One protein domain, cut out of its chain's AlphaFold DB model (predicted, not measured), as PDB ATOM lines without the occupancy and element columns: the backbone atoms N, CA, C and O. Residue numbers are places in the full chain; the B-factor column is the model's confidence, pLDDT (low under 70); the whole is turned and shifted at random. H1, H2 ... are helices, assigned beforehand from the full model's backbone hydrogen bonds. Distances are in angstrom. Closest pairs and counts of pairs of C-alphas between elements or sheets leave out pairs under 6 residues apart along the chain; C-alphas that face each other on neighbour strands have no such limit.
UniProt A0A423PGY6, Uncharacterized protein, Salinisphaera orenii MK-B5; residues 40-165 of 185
ATOM      1  N   SER A  40      15.152  88.733  -6.123       96.69
ATOM      2  CA  SER A  40      15.006  89.843  -7.073       96.69
ATOM      3  C   SER A  40      14.087  90.940  -6.527       96.69
ATOM      4  O   SER A  40      14.412  92.128  -6.588       96.69
ATOM      5  N   ARG A  41      12.961  90.554  -5.914       96.44
ATOM      6  CA  ARG A  41      12.037  91.513  -5.303       96.44
ATOM      7  C   ARG A  41      12.659  92.229  -4.103       96.44
ATOM      8  O   ARG A  41      12.502  93.442  -3.998       96.44
ATOM      9  N   LEU A  42      13.393  91.520  -3.246       95.88
ATOM     10  CA  LEU A  42      14.127  92.118  -2.128       95.88
ATOM     11  C   LEU A  42      15.171  93.121  -2.620       95.88
ATOM     12  O   LEU A  42      15.275  94.215  -2.077       95.88
ATOM     13  N   GLN A  43      15.908  92.770  -3.677       96.12
ATOM     14  CA  GLN A  43      16.895  93.653  -4.292       96.12
ATOM     15  C   GLN A  43      16.245  94.924  -4.849       96.12
ATOM     16  O   GLN A  43      16.804  96.012  -4.701       96.12
ATOM     17  N   GLN A  44      15.067  94.808  -5.464       97.31
ATOM     18  CA  GLN A  44      14.313  95.971  -5.921       97.31
ATOM     19  C   GLN A  44      13.906  96.869  -4.746       97.31
ATOM     20  O   GLN A  44      14.152  98.070  -4.803       97.31
ATOM     21  N   ILE A  45      13.350  96.295  -3.672       96.88
ATOM     22  CA  ILE A  45      12.981  97.050  -2.463       96.88
ATOM     23  C   ILE A  45      14.209  97.744  -1.875       96.88
ATOM     24  O   ILE A  45      14.140  98.918  -1.527       96.88
ATOM     25  N   HIS A  46      15.340  97.044  -1.794       95.12
ATOM     26  CA  HIS A  46      16.592  97.610  -1.310       95.12
ATOM     27  C   HIS A  46      17.015  98.820  -2.153       95.12
ATOM     28  O   HIS A  46      17.262  99.884  -1.597       95.12
ATOM     29  N   LYS A  47      17.012  98.702  -3.487       95.31
ATOM     30  CA  LYS A  47      17.333  99.820  -4.387       95.31
ATOM     31  C   LYS A  47      16.400 101.018  -4.171       95.31
ATOM     32  O   LYS A  47      16.886 102.127  -3.978       95.31
ATOM     33  N   GLU A  48      15.088 100.787  -4.156       96.19
ATOM     34  CA  GLU A  48      14.079 101.832  -3.913       96.19
ATOM     35  C   GLU A  48      14.247 102.479  -2.527       96.19
ATOM     36  O   GLU A  48      13.993 103.670  -2.356       96.19
ATOM     37  N   THR A  49      14.703 101.703  -1.540       96.44
ATOM     38  CA  THR A  49      14.995 102.191  -0.188       96.44
ATOM     39  C   THR A  49      16.212 103.108  -0.197       96.44
ATOM     40  O   THR A  49      16.134 104.201   0.350       96.44
ATOM     41  N   ILE A  50      17.316 102.731  -0.846       93.50
ATOM     42  CA  ILE A  50      18.502 103.600  -0.925       93.50
ATOM     43  C   ILE A  50      18.197 104.891  -1.692       93.50
ATOM     44  O   ILE A  50      18.572 105.970  -1.243       93.50
ATOM     45  N   GLU A  51      17.455 104.810  -2.799       95.19
ATOM     46  CA  GLU A  51      17.052 105.991  -3.580       95.19
ATOM     47  C   GLU A  51      16.163 106.958  -2.776       95.19
ATOM     48  O   GLU A  51      16.251 108.173  -2.955       95.19
ATOM     49  N   ALA A  52      15.321 106.437  -1.880       96.38
ATOM     50  CA  ALA A  52      14.407 107.238  -1.067       96.38
ATOM     51  C   ALA A  52      14.986 107.692   0.286       96.38
ATOM     52  O   ALA A  52      14.398 108.561   0.931       96.38
ATOM     53  N   ASN A  53      16.112 107.126   0.731       96.56
ATOM     54  CA  ASN A  53      16.714 107.398   2.038       96.56
ATOM     55  C   ASN A  53      18.169 107.873   1.854       96.56
ATOM     56  O   ASN A  53      19.094 107.066   1.970       96.56
ATOM     57  N   PRO A  54      18.405 109.176   1.597       95.25
ATOM     58  CA  PRO A  54      19.751 109.707   1.349       95.25
ATOM     59  C   PRO A  54      20.708 109.508   2.532       95.25
ATOM     60  O   PRO A  54      21.907 109.358   2.325       95.25
ATOM     61  N   GLU A  55      20.189 109.440   3.759       95.50
ATOM     62  CA  GLU A  55      20.985 109.126   4.950       95.50
ATOM     63  C   GLU A  55      21.632 107.735   4.857       95.50
ATOM     64  O   GLU A  55      22.795 107.584   5.225       95.50
ATOM     65  N   LEU A  56      20.940 106.733   4.294       96.06
ATOM     66  CA  LEU A  56      21.528 105.405   4.082       96.06
ATOM     67  C   LEU A  56      22.644 105.435   3.041       96.06
ATOM     68  O   LEU A  56      23.634 104.726   3.193       96.06
ATOM     69  N   ALA A  57      22.506 106.250   1.992       92.88
ATOM     70  CA  ALA A  57      23.575 106.429   1.013       92.88
ATOM     71  C   ALA A  57      24.824 107.025   1.684       92.88
ATOM     72  O   ALA A  57      25.926 106.516   1.492       92.88
ATOM     73  N   THR A  58      24.650 108.022   2.560       95.94
ATOM     74  CA  THR A  58      25.754 108.569   3.362       95.94
ATOM     75  C   THR A  58      26.376 107.515   4.281       95.94
ATOM     76  O   THR A  58      27.595 107.383   4.307       95.94
ATOM     77  N   GLN A  59      25.573 106.706   4.979       96.69
ATOM     78  CA  GLN A  59      26.095 105.623   5.822       96.69
ATOM     79  C   GLN A  59      26.892 104.579   5.016       96.69
ATOM     80  O   GLN A  59      27.902 104.067   5.504       96.69
ATOM     81  N   GLN A  60      26.474 104.269   3.783       95.62
ATOM     82  CA  GLN A  60      27.220 103.379   2.884       95.62
ATOM     83  C   GLN A  60      28.577 103.974   2.510       95.62
ATOM     84  O   GLN A  60      29.595 103.299   2.659       95.62
ATOM     85  N   GLU A  61      28.609 105.239   2.090       96.44
ATOM     86  CA  GLU A  61      29.853 105.939   1.749       96.44
ATOM     87  C   GLU A  61      30.812 106.021   2.947       96.44
ATOM     88  O   GLU A  61      32.018 105.788   2.812       96.44
ATOM     89  N   GLU A  62      30.291 106.304   4.145       97.06
ATOM     90  CA  GLU A  62      31.080 106.333   5.378       97.06
ATOM     91  C   GLU A  62      31.656 104.957   5.723       97.06
ATOM     92  O   GLU A  62      32.838 104.850   6.067       97.06
ATOM     93  N   PHE A  63      30.857 103.896   5.594       97.56
ATOM     94  CA  PHE A  63      31.321 102.529   5.804       97.56
ATOM     95  C   PHE A  63      32.407 102.137   4.794       97.56
ATOM     96  O   PHE A  63      33.458 101.628   5.192       97.56
ATOM     97  N   GLU A  64      32.206 102.416   3.505       95.94
ATOM     98  CA  GLU A  64      33.193 102.150   2.453       95.94
ATOM     99  C   GLU A  64      34.508 102.891   2.703       95.94
ATOM    100  O   GLU A  64      35.588 102.300   2.594       95.94
ATOM    101  N   LYS A  65      34.432 104.167   3.094       96.62
ATOM    102  CA  LYS A  65      35.605 104.964   3.463       96.62
ATOM    103  C   LYS A  65      36.330 104.364   4.664       96.62
ATOM    104  O   LYS A  65      37.552 104.246   4.630       96.62
ATOM    105  N   LYS A  66      35.593 103.945   5.695       97.00
ATOM    106  CA  LYS A  66      36.166 103.329   6.897       97.00
ATOM    107  C   LYS A  66      36.884 102.020   6.575       97.00
ATOM    108  O   LYS A  66      37.991 101.794   7.055       97.00
ATOM    109  N   VAL A  67      36.283 101.175   5.734       96.69
ATOM    110  CA  VAL A  67      36.911  99.934   5.260       96.69
ATOM    111  C   VAL A  67      38.171 100.241   4.458       96.69
ATOM    112  O   VAL A  67      39.196  99.616   4.707       96.69
ATOM    113  N   ARG A  68      38.115 101.199   3.523       95.56
ATOM    114  CA  ARG A  68      39.274 101.596   2.710       95.56
ATOM    115  C   ARG A  68      40.441 102.047   3.584       95.56
ATOM    116  O   ARG A  68      41.523 101.491   3.462       95.56
ATOM    117  N   GLN A  69      40.193 102.985   4.495       96.19
ATOM    118  CA  GLN A  69      41.209 103.484   5.423       96.19
ATOM    119  C   GLN A  69      41.803 102.351   6.256       96.19
ATOM    120  O   GLN A  69      43.015 102.215   6.349       96.19
ATOM    121  N   ALA A  70      40.960 101.467   6.788       96.88
ATOM    122  CA  ALA A  70      41.446 100.349   7.577       96.88
ATOM    123  C   ALA A  70      42.270  99.340   6.754       96.88
ATOM    124  O   ALA A  70      43.099  98.650   7.342       96.88
ATOM    125  N   VAL A  71      42.051  99.229   5.437       96.62
ATOM    126  CA  VAL A  71      42.876  98.419   4.518       96.62
ATOM    127  C   VAL A  71      44.223  99.090   4.249       96.62
ATOM    128  O   VAL A  71      45.249  98.411   4.291       96.62
ATOM    129  N   GLU A  72      44.229 100.405   4.045       95.00
ATOM    130  CA  GLU A  72      45.453 101.203   3.900       95.00
ATOM    131  C   GLU A  72      46.317 101.134   5.168       95.00
ATOM    132  O   GLU A  72      47.520 100.892   5.084       95.00
ATOM    133  N   ASP A  73      45.696 101.210   6.349       94.88
ATOM    134  CA  ASP A  73      46.362 101.051   7.649       94.88
ATOM    135  C   ASP A  73      46.960  99.645   7.851       94.88
ATOM    136  O   ASP A  73      47.917  99.468   8.606       94.88
ATOM    137  N   GLU A  74      46.412  98.625   7.180       92.19
ATOM    138  CA  GLU A  74      46.968  97.262   7.153       92.19
ATOM    139  C   GLU A  74      48.114  97.097   6.141       92.19
ATOM    140  O   GLU A  74      48.679  96.006   6.024       92.19
ATOM    141  N   GLY A  75      48.485  98.173   5.446       91.88
ATOM    142  CA  GLY A  75      49.631  98.233   4.546       91.88
ATOM    143  C   GLY A  75      49.315  97.926   3.083       91.88
ATOM    144  O   GLY A  75      50.250  97.807   2.296       91.88
ATOM    145  N   TYR A  76      48.039  97.805   2.706       95.50
ATOM    146  CA  TYR A  76      47.641  97.633   1.308       95.50
ATOM    147  C   TYR A  76      47.135  98.950   0.716       95.50
ATOM    148  O   TYR A  76      46.112  99.484   1.141       95.50
ATOM    149  N   ASP A  77      47.822  99.446  -0.311       94.94
ATOM    150  CA  ASP A  77      47.405 100.634  -1.055       94.94
ATOM    151  C   ASP A  77      46.267 100.284  -2.029       94.94
ATOM    152  O   ASP A  77      46.466  99.612  -3.050       94.94
ATOM    153  N   VAL A  78      45.056 100.735  -1.694       93.31
ATOM    154  CA  VAL A  78      43.836 100.427  -2.449       93.31
ATOM    155  C   VAL A  78      43.845 101.070  -3.835       93.31
ATOM    156  O   VAL A  78      43.407 100.437  -4.799       93.31
ATOM    157  N   GLU A  79      44.353 102.296  -3.956       93.50
ATOM    158  CA  GLU A  79      44.374 103.025  -5.227       93.50
ATOM    159  C   GLU A  79      45.392 102.413  -6.189       93.50
ATOM    160  O   GLU A  79      45.065 102.125  -7.344       93.50
ATOM    161  N   GLN A  80      46.600 102.131  -5.701       94.81
ATOM    162  CA  GLN A  80      47.633 101.459  -6.487       94.81
ATOM    163  C   GLN A  80      47.205 100.048  -6.891       94.81
ATOM    164  O   GLN A  80      47.395  99.653  -8.041       94.81
ATOM    165  N   GLY A  81      46.581  99.291  -5.987       94.44
ATOM    166  CA  GLY A  81      46.074  97.965  -6.325       94.44
ATOM    167  C   GLY A  81      44.996  98.003  -7.407       94.44
ATOM    168  O   GLY A  81      45.016  97.209  -8.350       94.44
ATOM    169  N   GLN A  82      44.098  98.991  -7.355       92.00
ATOM    170  CA  GLN A  82      43.103  99.188  -8.407       92.00
ATOM    171  C   GLN A  82      43.750  99.525  -9.760       92.00
ATOM    172  O   GLN A  82      43.323  98.986 -10.784       92.00
ATOM    173  N   GLN A  83      44.783 100.372  -9.773       95.75
ATOM    174  CA  GLN A  83      45.546 100.689 -10.985       95.75
ATOM    175  C   GLN A  83      46.213  99.436 -11.565       95.75
ATOM    176  O   GLN A  83      46.015  99.136 -12.743       95.75
ATOM    177  N   ARG A  84      46.893  98.632 -10.735       94.94
ATOM    178  CA  ARG A  84      47.522  97.370 -11.164       94.94
ATOM    179  C   ARG A  84      46.512  96.413 -11.794       94.94
ATOM    180  O   ARG A  84      46.754  95.885 -12.878       94.94
ATOM    181  N   VAL A  85      45.346  96.227 -11.172       93.50
ATOM    182  CA  VAL A  85      44.271  95.383 -11.724       93.50
ATOM    183  C   VAL A  85      43.794  95.892 -13.090       93.50
ATOM    184  O   VAL A  85      43.600  95.087 -14.004       93.50
ATOM    185  N   GLN A  86      43.611  97.207 -13.250       93.88
ATOM    186  CA  GLN A  86      43.188  97.804 -14.522       93.88
ATOM    187  C   GLN A  86      44.239  97.617 -15.620       93.88
ATOM    188  O   GLN A  86      43.892  97.204 -16.727       93.88
ATOM    189  N   GLU A  87      45.514  97.857 -15.319       95.44
ATOM    190  CA  GLU A  87      46.615  97.661 -16.265       95.44
ATOM    191  C   GLU A  87      46.726  96.204 -16.721       95.44
ATOM    192  O   GLU A  87      46.854  95.922 -17.915       95.44
ATOM    193  N   LEU A  88      46.638  95.256 -15.785       94.56
ATOM    194  CA  LEU A  88      46.671  93.824 -16.089       94.56
ATOM    195  C   LEU A  88      45.471  93.413 -16.953       94.56
ATOM    196  O   LEU A  88      45.631  92.657 -17.913       94.56
ATOM    197  N   ALA A  89      44.276  93.944 -16.671       91.81
ATOM    198  CA  ALA A  89      43.088  93.704 -17.487       91.81
ATOM    199  C   ALA A  89      43.241  94.255 -18.914       91.81
ATOM    200  O   ALA A  89      42.924  93.549 -19.872       91.81
ATOM    201  N   GLN A  90      43.778  95.469 -19.067       94.31
ATOM    202  CA  GLN A  90      44.046  96.072 -20.375       94.31
ATOM    203  C   GLN A  90      45.065  95.256 -21.178       94.31
ATOM    204  O   GLN A  90      44.813  94.954 -22.344       94.31
ATOM    205  N   LYS A  91      46.166  94.817 -20.551       92.94
ATOM    206  CA  LYS A  91      47.165  93.936 -21.186       92.94
ATOM    207  C   LYS A  91      46.542  92.628 -21.675       92.94
ATOM    208  O   LYS A  91      46.809  92.192 -22.789       92.94
ATOM    209  N   MET A  92      45.672  92.003 -20.878       90.56
ATOM    210  CA  MET A  92      44.973  90.779 -21.302       90.56
ATOM    211  C   MET A  92      44.010  91.012 -22.473       90.56
ATOM    212  O   MET A  92      43.832  90.112 -23.296       90.56
ATOM    213  N   GLN A  93      43.373  92.183 -22.531       91.69
ATOM    214  CA  GLN A  93      42.400  92.539 -23.566       91.69
ATOM    215  C   GLN A  93      43.039  92.979 -24.883       91.69
ATOM    216  O   GLN A  93      42.410  92.799 -25.923       91.69
ATOM    217  N   SER A  94      44.257  93.531 -24.857       91.62
ATOM    218  CA  SER A  94      44.906  94.070 -26.061       91.62
ATOM    219  C   SER A  94      45.150  92.998 -27.128       91.62
ATOM    220  O   SER A  94      45.102  93.283 -28.318       91.62
ATOM    221  N   GLY A  95      45.332  91.741 -26.710       82.56
ATOM    222  CA  GLY A  95      45.547  90.614 -27.619       82.56
ATOM    223  C   GLY A  95      46.974  90.512 -28.162       82.56
ATOM    224  O   GLY A  95      47.246  89.590 -28.925       82.56
ATOM    225  N   ASP A  96      47.877  91.392 -27.724       89.81
ATOM    226  CA  ASP A  96      49.268  91.468 -28.198       89.81
ATOM    227  C   ASP A  96      50.233  90.558 -27.425       89.81
ATOM    228  O   ASP A  96      51.422  90.522 -27.725       89.81
ATOM    229  N   LEU A  97      49.734  89.837 -26.417       94.06
ATOM    230  CA  LEU A  97      50.546  88.984 -25.553       94.06
ATOM    231  C   LEU A  97      50.766  87.609 -26.180       94.06
ATOM    232  O   LEU A  97      49.801  86.921 -26.543       94.06
ATOM    233  N   ASP A  98      52.014  87.150 -26.192       95.38
ATOM    234  CA  ASP A  98      52.305  85.747 -26.457       95.38
ATOM    235  C   ASP A  98      51.816  84.833 -25.311       95.38
ATOM    236  O   ASP A  98      51.289  85.270 -24.281       95.38
ATOM    237  N   GLN A  99      51.939  83.515 -25.483       92.81
ATOM    238  CA  GLN A  99      51.445  82.555 -24.491       92.81
ATOM    239  C   GLN A  99      52.149  82.678 -23.126       92.81
ATOM    240  O   GLN A  99      51.515  82.467 -22.088       92.81
ATOM    241  N   SER A 100      53.446  82.990 -23.120       94.69
ATOM    242  CA  SER A 100      54.242  83.144 -21.904       94.69
ATOM    243  C   SER A 100      53.880  84.441 -21.186       94.69
ATOM    244  O   SER A 100      53.614  84.428 -19.985       94.69
ATOM    245  N   GLU A 101      53.781  85.543 -21.925       94.88
ATOM    246  CA  GLU A 101      53.383  86.849 -21.400       94.88
ATOM    247  C   GLU A 101      51.955  86.819 -20.855       94.88
ATOM    248  O   GLU A 101      51.698  87.270 -19.740       94.88
ATOM    249  N   ARG A 102      51.023  86.192 -21.583       94.75
ATOM    250  CA  ARG A 102      49.649  85.989 -21.110       94.75
ATOM    251  C   ARG A 102      49.621  85.211 -19.796       94.75
ATOM    252  O   ARG A 102      48.839  85.546 -18.909       94.75
ATOM    253  N   LYS A 103      50.458  84.177 -19.658       95.25
ATOM    254  CA  LYS A 103      50.557  83.403 -18.416       95.25
ATOM    255  C   LYS A 103      51.103  84.252 -17.266       95.25
ATOM    256  O   LYS A 103      50.551  84.165 -16.173       95.25
ATOM    257  N   ALA A 104      52.131  85.065 -17.508       95.94
ATOM    258  CA  ALA A 104      52.692  85.966 -16.503       95.94
ATOM    259  C   ALA A 104      51.655  87.000 -16.031       95.94
ATOM    260  O   ALA A 104      51.376  87.088 -14.841       95.94
ATOM    261  N   VAL A 105      50.968  87.672 -16.962       95.94
ATOM    262  CA  VAL A 105      49.907  88.642 -16.634       95.94
ATOM    263  C   VAL A 105      48.772  87.990 -15.836       95.94
ATOM    264  O   VAL A 105      48.255  88.584 -14.891       95.94
ATOM    265  N   MET A 106      48.390  86.750 -16.166       94.44
ATOM    266  CA  MET A 106      47.405  86.005 -15.373       94.44
ATOM    267  C   MET A 106      47.899  85.685 -13.957       94.44
ATOM    268  O   MET A 106      47.093  85.707 -13.028       94.44
ATOM    269  N   GLN A 107      49.184  85.367 -13.782       96.38
ATOM    270  CA  GLN A 107      49.771  85.111 -12.463       96.38
ATOM    271  C   GLN A 107      49.795  86.382 -11.612       96.38
ATOM    272  O   GLN A 107      49.333  86.343 -10.472       96.38
ATOM    273  N   ASP A 108      50.224  87.505 -12.183       96.00
ATOM    274  CA  ASP A 108      50.241  88.802 -11.501       96.00
ATOM    275  C   ASP A 108      48.826  89.228 -11.091       96.00
ATOM    276  O   ASP A 108      48.591  89.640  -9.958       96.00
ATOM    277  N   PHE A 109      47.843  89.034 -11.975       95.19
ATOM    278  CA  PHE A 109      46.442  89.330 -11.670       95.19
ATOM    279  C   PHE A 109      45.898  88.474 -10.520       95.19
ATOM    280  O   PHE A 109      45.142  88.957  -9.675       95.19
ATOM    281  N   GLN A 110      46.262  87.189 -10.476       94.56
ATOM    282  CA  GLN A 110      45.870  86.300  -9.383       94.56
ATOM    283  C   GLN A 110      46.526  86.703  -8.059       94.56
ATOM    284  O   GLN A 110      45.836  86.707  -7.039       94.56
ATOM    285  N   ALA A 111      47.813  87.062  -8.087       95.56
ATOM    286  CA  ALA A 111      48.551  87.524  -6.916       95.56
ATOM    287  C   ALA A 111      47.941  88.814  -6.348       95.56
ATOM    288  O   ALA A 111      47.586  88.850  -5.171       95.56
ATOM    289  N   GLU A 112      47.692  89.812  -7.199       95.06
ATOM    290  CA  GLU A 112      47.064  91.078  -6.805       95.06
ATOM    291  C   GLU A 112      45.683  90.852  -6.174       95.06
ATOM    292  O   GLU A 112      45.358  91.360  -5.099       95.06
ATOM    293  N   ARG A 113      44.856  90.011  -6.807       92.38
ATOM    294  CA  ARG A 113      43.526  89.677  -6.283       92.38
ATOM    295  C   ARG A 113      43.609  88.974  -4.927       92.38
ATOM    296  O   ARG A 113      42.740  89.197  -4.076       92.38
ATOM    297  N   GLN A 114      44.594  88.098  -4.740       94.31
ATOM    298  CA  GLN A 114      44.810  87.401  -3.478       94.31
ATOM    299  C   GLN A 114      45.196  88.386  -2.373       94.31
ATOM    300  O   GLN A 114      44.582  88.342  -1.306       94.31
ATOM    301  N   GLU A 115      46.144  89.281  -2.635       94.44
ATOM    302  CA  GLU A 115      46.602  90.293  -1.683       94.44
ATOM    303  C   GLU A 115      45.451  91.208  -1.244       94.44
ATOM    304  O   GLU A 115      45.141  91.294  -0.052       94.44
ATOM    305  N   MET A 116      44.710  91.763  -2.207       93.12
ATOM    306  CA  MET A 116      43.522  92.582  -1.945       93.12
ATOM    307  C   MET A 116      42.486  91.841  -1.087       93.12
ATOM    308  O   MET A 116      41.909  92.396  -0.149       93.12
ATOM    309  N   THR A 117      42.231  90.567  -1.402       93.56
ATOM    310  CA  THR A 117      41.255  89.749  -0.667       93.56
ATOM    311  C   THR A 117      41.724  89.483   0.763       93.56
ATOM    312  O   THR A 117      40.918  89.552   1.690       93.56
ATOM    313  N   GLN A 118      43.011  89.198   0.966       94.88
ATOM    314  CA  GLN A 118      43.584  88.977   2.295       94.88
ATOM    315  C   GLN A 118      43.515  90.243   3.152       94.88
ATOM    316  O   GLN A 118      43.042  90.171   4.289       94.88
ATOM    317  N   ALA A 119      43.906  91.393   2.595       95.38
ATOM    318  CA  ALA A 119      43.847  92.676   3.285       95.38
ATOM    319  C   ALA A 119      42.405  93.019   3.693       95.38
ATOM    320  O   ALA A 119      42.122  93.257   4.870       95.38
ATOM    321  N   ARG A 120      41.453  92.910   2.755       93.44
ATOM    322  CA  ARG A 120      40.028  93.120   3.040       93.44
ATOM    323  C   ARG A 120      39.511  92.169   4.119       93.44
ATOM    324  O   ARG A 120      38.826  92.610   5.037       93.44
ATOM    325  N   ASN A 121      39.821  90.875   4.034       95.31
ATOM    326  CA  ASN A 121      39.345  89.888   5.005       95.31
ATOM    327  C   ASN A 121      39.881  90.160   6.411       95.31
ATOM    328  O   ASN A 121      39.151  89.968   7.381       95.31
ATOM    329  N   LYS A 122      41.137  90.600   6.533       96.00
ATOM    330  CA  LYS A 122      41.734  90.978   7.818       96.00
ATOM    331  C   LYS A 122      41.007  92.175   8.429       96.00
ATOM    332  O   LYS A 122      40.634  92.137   9.597       96.00
ATOM    333  N   VAL A 123      40.732  93.196   7.623       97.12
ATOM    334  CA  VAL A 123      40.009  94.402   8.053       97.12
ATOM    335  C   VAL A 123      38.562  94.117   8.429       97.12
ATOM    336  O   VAL A 123      38.085  94.618   9.440       97.12
ATOM    337  N   MET A 124      37.868  93.267   7.674       95.50
ATOM    338  CA  MET A 124      36.480  92.886   7.972       95.50
ATOM    339  C   MET A 124      36.325  92.121   9.295       95.50
ATOM    340  O   MET A 124      35.215  92.000   9.809       95.50
ATOM    341  N   GLN A 125      37.421  91.606   9.858       96.25
ATOM    342  CA  GLN A 125      37.441  90.981  11.181       96.25
ATOM    343  C   GLN A 125      37.692  91.988  12.313       96.25
ATOM    344  O   GLN A 125      37.601  91.611  13.480       96.25
ATOM    345  N   LYS A 126      38.003  93.256  12.004       97.19
ATOM    346  CA  LYS A 126      38.200  94.292  13.023       97.19
ATOM    347  C   LYS A 126      36.860  94.655  13.682       97.19
ATOM    348  O   LYS A 126      35.890  94.905  12.956       97.19
ATOM    349  N   PRO A 127      36.790  94.748  15.023       97.38
ATOM    350  CA  PRO A 127      35.543  95.032  15.733       97.38
ATOM    351  C   PRO A 127      34.847  96.315  15.272       97.38
ATOM    352  O   PRO A 127      33.629  96.334  15.107       97.38
ATOM    353  N   GLU A 128      35.598  97.386  15.006       96.06
ATOM    354  CA  GLU A 128      35.020  98.659  14.572       96.06
ATOM    355  C   GLU A 128      34.423  98.612  13.159       96.06
ATOM    356  O   GLU A 128      33.531  99.411  12.851       96.06
ATOM    357  N   ILE A 129      34.903  97.703  12.307       97.81
ATOM    358  CA  ILE A 129      34.358  97.470  10.966       97.81
ATOM    359  C   ILE A 129      33.123  96.584  11.065       97.81
ATOM    360  O   ILE A 129      32.101  96.903  10.467       97.81
ATOM    361  N   GLN A 130      33.177  95.524  11.874       97.56
ATOM    362  CA  GLN A 130      32.022  94.660  12.122       97.56
ATOM    363  C   GLN A 130      30.844  95.445  12.698       97.56
ATOM    364  O   GLN A 130      29.736  95.336  12.185       97.56
ATOM    365  N   SER A 131      31.093  96.281  13.709       97.69
ATOM    366  CA  SER A 131      30.058  97.116  14.321       97.69
ATOM    367  C   SER A 131      29.466  98.120  13.330       97.69
ATOM    368  O   SER A 131      28.248  98.251  13.256       97.69
ATOM    369  N   ALA A 132      30.297  98.782  12.515       97.06
ATOM    370  CA  ALA A 132      29.800  99.704  11.492       97.06
ATOM    371  C   ALA A 132      28.978  98.980  10.410       97.06
ATOM    372  O   ALA A 132      27.945  99.486   9.980       97.06
ATOM    373  N   GLY A 133      29.403  97.780  10.006       97.00
ATOM    374  CA  GLY A 133      28.670  96.956   9.046       97.00
ATOM    375  C   GLY A 133      27.331  96.459   9.595       97.00
ATOM    376  O   GLY A 133      26.336  96.485   8.876       97.00
ATOM    377  N   GLN A 134      27.288  96.053  10.868       97.88
ATOM    378  CA  GLN A 134      26.050  95.666  11.552       97.88
ATOM    379  C   GLN A 134      25.070  96.836  11.633       97.88
ATOM    380  O   GLN A 134      23.919  96.674  11.243       97.88
ATOM    381  N   GLN A 135      25.540  98.017  12.043       97.44
ATOM    382  CA  GLN A 135      24.711  99.221  12.101       97.44
ATOM    383  C   GLN A 135      24.107  99.550  10.730       97.44
ATOM    384  O   GLN A 135      22.895  99.698  10.610       97.44
ATOM    385  N   LEU A 136      24.932  99.584   9.679       97.50
ATOM    386  CA  LEU A 136      24.461  99.844   8.317       97.50
ATOM    387  C   LEU A 136      23.426  98.803   7.860       97.50
ATOM    388  O   LEU A 136      22.430  99.151   7.222       97.50
ATOM    389  N   GLN A 137      23.645  97.523   8.175       96.50
ATOM    390  CA  GLN A 137      22.706  96.453   7.844       96.50
ATOM    391  C   GLN A 137      21.369  96.623   8.580       96.50
ATOM    392  O   GLN A 137      20.313  96.462   7.966       96.50
ATOM    393  N   GLU A 138      21.405  96.932   9.876       97.81
ATOM    394  CA  GLU A 138      20.214  97.147  10.700       97.81
ATOM    395  C   GLU A 138      19.409  98.356  10.218       97.81
ATOM    396  O   GLU A 138      18.198  98.236  10.010       97.81
ATOM    397  N   ASP A 139      20.079  99.477   9.951       98.06
ATOM    398  CA  ASP A 139      19.453 100.707   9.460       98.06
ATOM    399  C   ASP A 139      18.826 100.499   8.078       98.06
ATOM    400  O   ASP A 139      17.672 100.874   7.840       98.06
ATOM    401  N   THR A 140      19.538  99.805   7.185       97.06
ATOM    402  CA  THR A 140      19.023  99.439   5.860       97.06
ATOM    403  C   THR A 140      17.778  98.564   5.984       97.06
ATOM    404  O   THR A 140      16.758  98.829   5.345       97.06
ATOM    405  N   LEU A 141      17.818  97.537   6.837       97.00
ATOM    406  CA  LEU A 141      16.686  96.642   7.044       97.00
ATOM    407  C   LEU A 141      15.479  97.379   7.640       97.00
ATOM    408  O   LEU A 141      14.344  97.162   7.207       97.00
ATOM    409  N   ALA A 142      15.708  98.249   8.623       97.69
ATOM    410  CA  ALA A 142      14.664  99.058   9.236       97.69
ATOM    411  C   ALA A 142      13.994  99.974   8.203       97.69
ATOM    412  O   ALA A 142      12.762 100.043   8.141       97.69
ATOM    413  N   ALA A 143      14.785 100.618   7.345       97.81
ATOM    414  CA  ALA A 143      14.273 101.458   6.272       97.81
ATOM    415  C   ALA A 143      13.488 100.655   5.225       97.81
ATOM    416  O   ALA A 143      12.393 101.071   4.847       97.81
ATOM    417  N   MET A 144      13.969  99.474   4.822       97.56
ATOM    418  CA  MET A 144      13.244  98.603   3.888       97.56
ATOM    419  C   MET A 144      11.880  98.187   4.454       97.56
ATOM    420  O   MET A 144      10.868  98.278   3.760       97.56
ATOM    421  N   LYS A 145      11.821  97.798   5.737       97.19
ATOM    422  CA  LYS A 145      10.561  97.459   6.427       97.19
ATOM    423  C   LYS A 145       9.611  98.649   6.528       97.19
ATOM    424  O   LYS A 145       8.404  98.485   6.377       97.19
ATOM    425  N   LYS A 146      10.145  99.849   6.770       96.56
ATOM    426  CA  LYS A 146       9.359 101.087   6.827       96.56
ATOM    427  C   LYS A 146       8.803 101.475   5.456       96.56
ATOM    428  O   LYS A 146       7.677 101.959   5.375       96.56
ATOM    429  N   GLN A 147       9.580 101.273   4.395       94.75
ATOM    430  CA  GLN A 147       9.200 101.640   3.035       94.75
ATOM    431  C   GLN A 147       8.262 100.624   2.383       94.75
ATOM    432  O   GLN A 147       7.370 101.004   1.626       94.75
ATOM    433  N   ASN A 148       8.445  99.337   2.671       95.31
ATOM    434  CA  ASN A 148       7.633  98.271   2.112       95.31
ATOM    435  C   ASN A 148       7.198  97.294   3.210       95.31
ATOM    436  O   ASN A 148       8.018  96.565   3.773       95.31
ATOM    437  N   SER A 149       5.885  97.248   3.459       95.38
ATOM    438  CA  SER A 149       5.263  96.403   4.485       95.38
ATOM    439  C   SER A 149       5.519  94.911   4.286       95.38
ATOM    440  O   SER A 149       5.561  94.170   5.260       95.38
ATOM    441  N   ASN A 150       5.732  94.473   3.043       95.19
ATOM    442  CA  ASN A 150       5.926  93.063   2.708       95.19
ATOM    443  C   ASN A 150       7.396  92.633   2.841       95.19
ATOM    444  O   ASN A 150       7.722  91.480   2.575       95.19
ATOM    445  N   THR A 151       8.302  93.546   3.209       96.12
ATOM    446  CA  THR A 151       9.731  93.228   3.361       96.12
ATOM    447  C   THR A 151       9.952  92.134   4.396       96.12
ATOM    448  O   THR A 151      10.752  91.236   4.156       96.12
ATOM    449  N   GLN A 152       9.256  92.203   5.535       96.12
ATOM    450  CA  GLN A 152       9.397  91.210   6.600       96.12
ATOM    451  C   GLN A 152       8.956  89.826   6.115       96.12
ATOM    452  O   GLN A 152       9.754  88.896   6.162       96.12
ATOM    453  N   ASP A 153       7.748  89.728   5.556       96.31
ATOM    454  CA  ASP A 153       7.215  88.469   5.028       96.31
ATOM    455  C   ASP A 153       8.149  87.861   3.976       96.31
ATOM    456  O   ASP A 153       8.430  86.667   3.988       96.31
ATOM    457  N   LEU A 154       8.693  88.693   3.085       96.81
ATOM    458  CA  LEU A 154       9.584  88.223   2.033       96.81
ATOM    459  C   LEU A 154      10.903  87.662   2.583       96.81
ATOM    460  O   LEU A 154      11.422  86.686   2.038       96.81
ATOM    461  N   LEU A 155      11.445  88.259   3.646       95.00
ATOM    462  CA  LEU A 155      12.635  87.743   4.326       95.00
ATOM    463  C   LEU A 155      12.343  86.401   5.004       95.00
ATOM    464  O   LEU A 155      13.090  85.447   4.795       95.00
ATOM    465  N   ASP A 156      11.224  86.302   5.722       96.75
ATOM    466  CA  ASP A 156      10.818  85.078   6.422       96.75
ATOM    467  C   ASP A 156      10.569  83.915   5.439       96.75
ATOM    468  O   ASP A 156      10.972  82.766   5.664       96.75
ATOM    469  N   GLU A 157       9.954  84.212   4.293       95.56
ATOM    470  CA  GLU A 157       9.769  83.253   3.203       95.56
ATOM    471  C   GLU A 157      11.104  82.818   2.585       95.56
ATOM    472  O   GLU A 157      11.279  81.643   2.256       95.56
ATOM    473  N   MET A 158      12.060  83.735   2.416       95.31
ATOM    474  CA  MET A 158      13.387  83.399   1.892       95.31
ATOM    475  C   MET A 158      14.179  82.502   2.849       95.31
ATOM    476  O   MET A 158      14.822  81.554   2.387       95.31
ATOM    477  N   ASP A 159      14.105  82.749   4.156       94.00
ATOM    478  CA  ASP A 159      14.742  81.909   5.176       94.00
ATOM    479  C   ASP A 159      14.126  80.503   5.222       94.00
ATOM    480  O   ASP A 159      14.841  79.494   5.311       94.00
ATOM    481  N   SER A 160      12.804  80.423   5.061       95.69
ATOM    482  CA  SER A 160      12.077  79.154   4.945       95.69
ATOM    483  C   SER A 160      12.511  78.372   3.700       95.69
ATOM    484  O   SER A 160      12.907  77.209   3.804       95.69
ATOM    485  N   LEU A 161      12.546  79.028   2.533       94.69
ATOM    486  CA  LEU A 161      12.998  78.420   1.276       94.69
ATOM    487  C   LEU A 161      14.451  77.944   1.353       94.69
ATOM    488  O   LEU A 161      14.782  76.874   0.844       94.69
ATOM    489  N   ARG A 162      15.335  78.722   1.988       91.62
ATOM    490  CA  ARG A 162      16.737  78.337   2.179       91.62
ATOM    491  C   ARG A 162      16.855  77.075   3.032       91.62
ATOM    492  O   ARG A 162      17.637  76.188   2.690       91.62
ATOM    493  N   SER A 163      16.084  76.995   4.112       92.75
ATOM    494  CA  SER A 163      16.062  75.835   5.007       92.75
ATOM    495  C   SER A 163      15.560  74.580   4.288       92.75
ATOM    496  O   SER A 163      16.140  73.503   4.425       92.75
ATOM    497  N   GLU A 164      14.530  74.729   3.456       91.12
ATOM    498  CA  GLU A 164      13.971  73.641   2.653       91.12
ATOM    499  C   GLU A 164      14.917  73.186   1.528       91.12
ATOM    500  O   GLU A 164      15.091  71.994   1.279       91.12
ATOM    501  N   LEU A 165      15.611  74.124   0.882       89.81
ATOM    502  CA  LEU A 165      16.654  73.806  -0.093       89.81
ATOM    503  C   LEU A 165      17.820  73.045   0.545       89.81
ATOM    504  O   LEU A 165      18.338  72.101  -0.052       89.81
TER     505      LEU A 165
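Overview. This is residues 40 to 165 of the 185 residues of an uncharacterized protein of Salinisphaera orenii MK-B5 (UniProt A0A423PGY6). Picture two helices side by side, H2 and H5, running opposite ways in the middle of a long, loose body, with a long helical hairpin, H3 and H4, reaching away from one end of that pair and two more helices, H1 and H6, at the other end. H1 crosses H5 there, and the last part of H6, residues 159 to 165, sticks out. The printed part has 126 residues with six named helices, H1 to H6 in order along the chain, and no named strand: the class is all helix. The whole is loose, with a radius of gyration of the C-alphas of 19.8 A, and elongated, spanning 57 by 34 by 29 A.

Along the chain. Find C-alpha 40 at (15.006, 89.843, -7.073); from there H1 runs through residues 40 to 52, 18.4 A from first to last C-alpha. Next comes H2, residues 54 to 73, 28.7 A long. H3, residues 78 to 94, covers 24.5 A. Look for C-alpha 99 at (51.445, 82.555, -24.491), where H4 begins; it is the longest helix, residues 99 to 124, 37.2 A. H5, residues 127 to 147, is 30.0 A long. H6, residues 151 to 165, covers 20.9 A and ends at C-alpha 165, (16.654, 73.806, -0.093).

Arrangement. Start at H2, the hub, which touches four other helices. It touches H5 at a shallow tilt of 16 degrees, opposite ways; their closest C-alphas, those of Gln 59 and Leu 136, are 6.5 A apart. With residues 67 to 71 alone it touches residues 119 to 124 of H4, closest at the C-alphas of Val 71 and Ala 119, 6.0 A, at a steep tilt of 69.9 degrees, only just short of about perpendicular. H3 and H4 form a helical hairpin at 26 degrees, with the C-alphas of Leu 88 and Val 105 closest at 6.1 A. H2 and H3 touch only at the corner, and only just, with 3 pairs of C-alphas within 8 A; the closest are Glu 72 and Val 78, 6.6 A. Toward the other end, residues 45 to 50 of H1 touch residues 140 to 147 of H5, about perpendicular at 85 degrees, with the C-alphas of Thr 49 and Met 144 closest at 5.7 A. Residues 42 to 45 of H1 touch residues 151 to 155 of H6 at a shallow tilt of 30 degrees, opposite ways; the C-alphas of Leu 42 and Thr 151 are closest, 7.1 A. Among the pairs that stay apart are H1 and H4, and H3 and H6. In H1, H2, H3, H4, H5 and H6, every O i to N i+4 pair is within hydrogen-bond range.

Size, cuts and confidence. The two C-alphas farthest apart are those of Asp 98 and Ser 149, 57.3 A. The printed part has no cut, and each link between successive helices is tight. The mean pLDDT of the printed part is 95.2, and no printed residue is under 70.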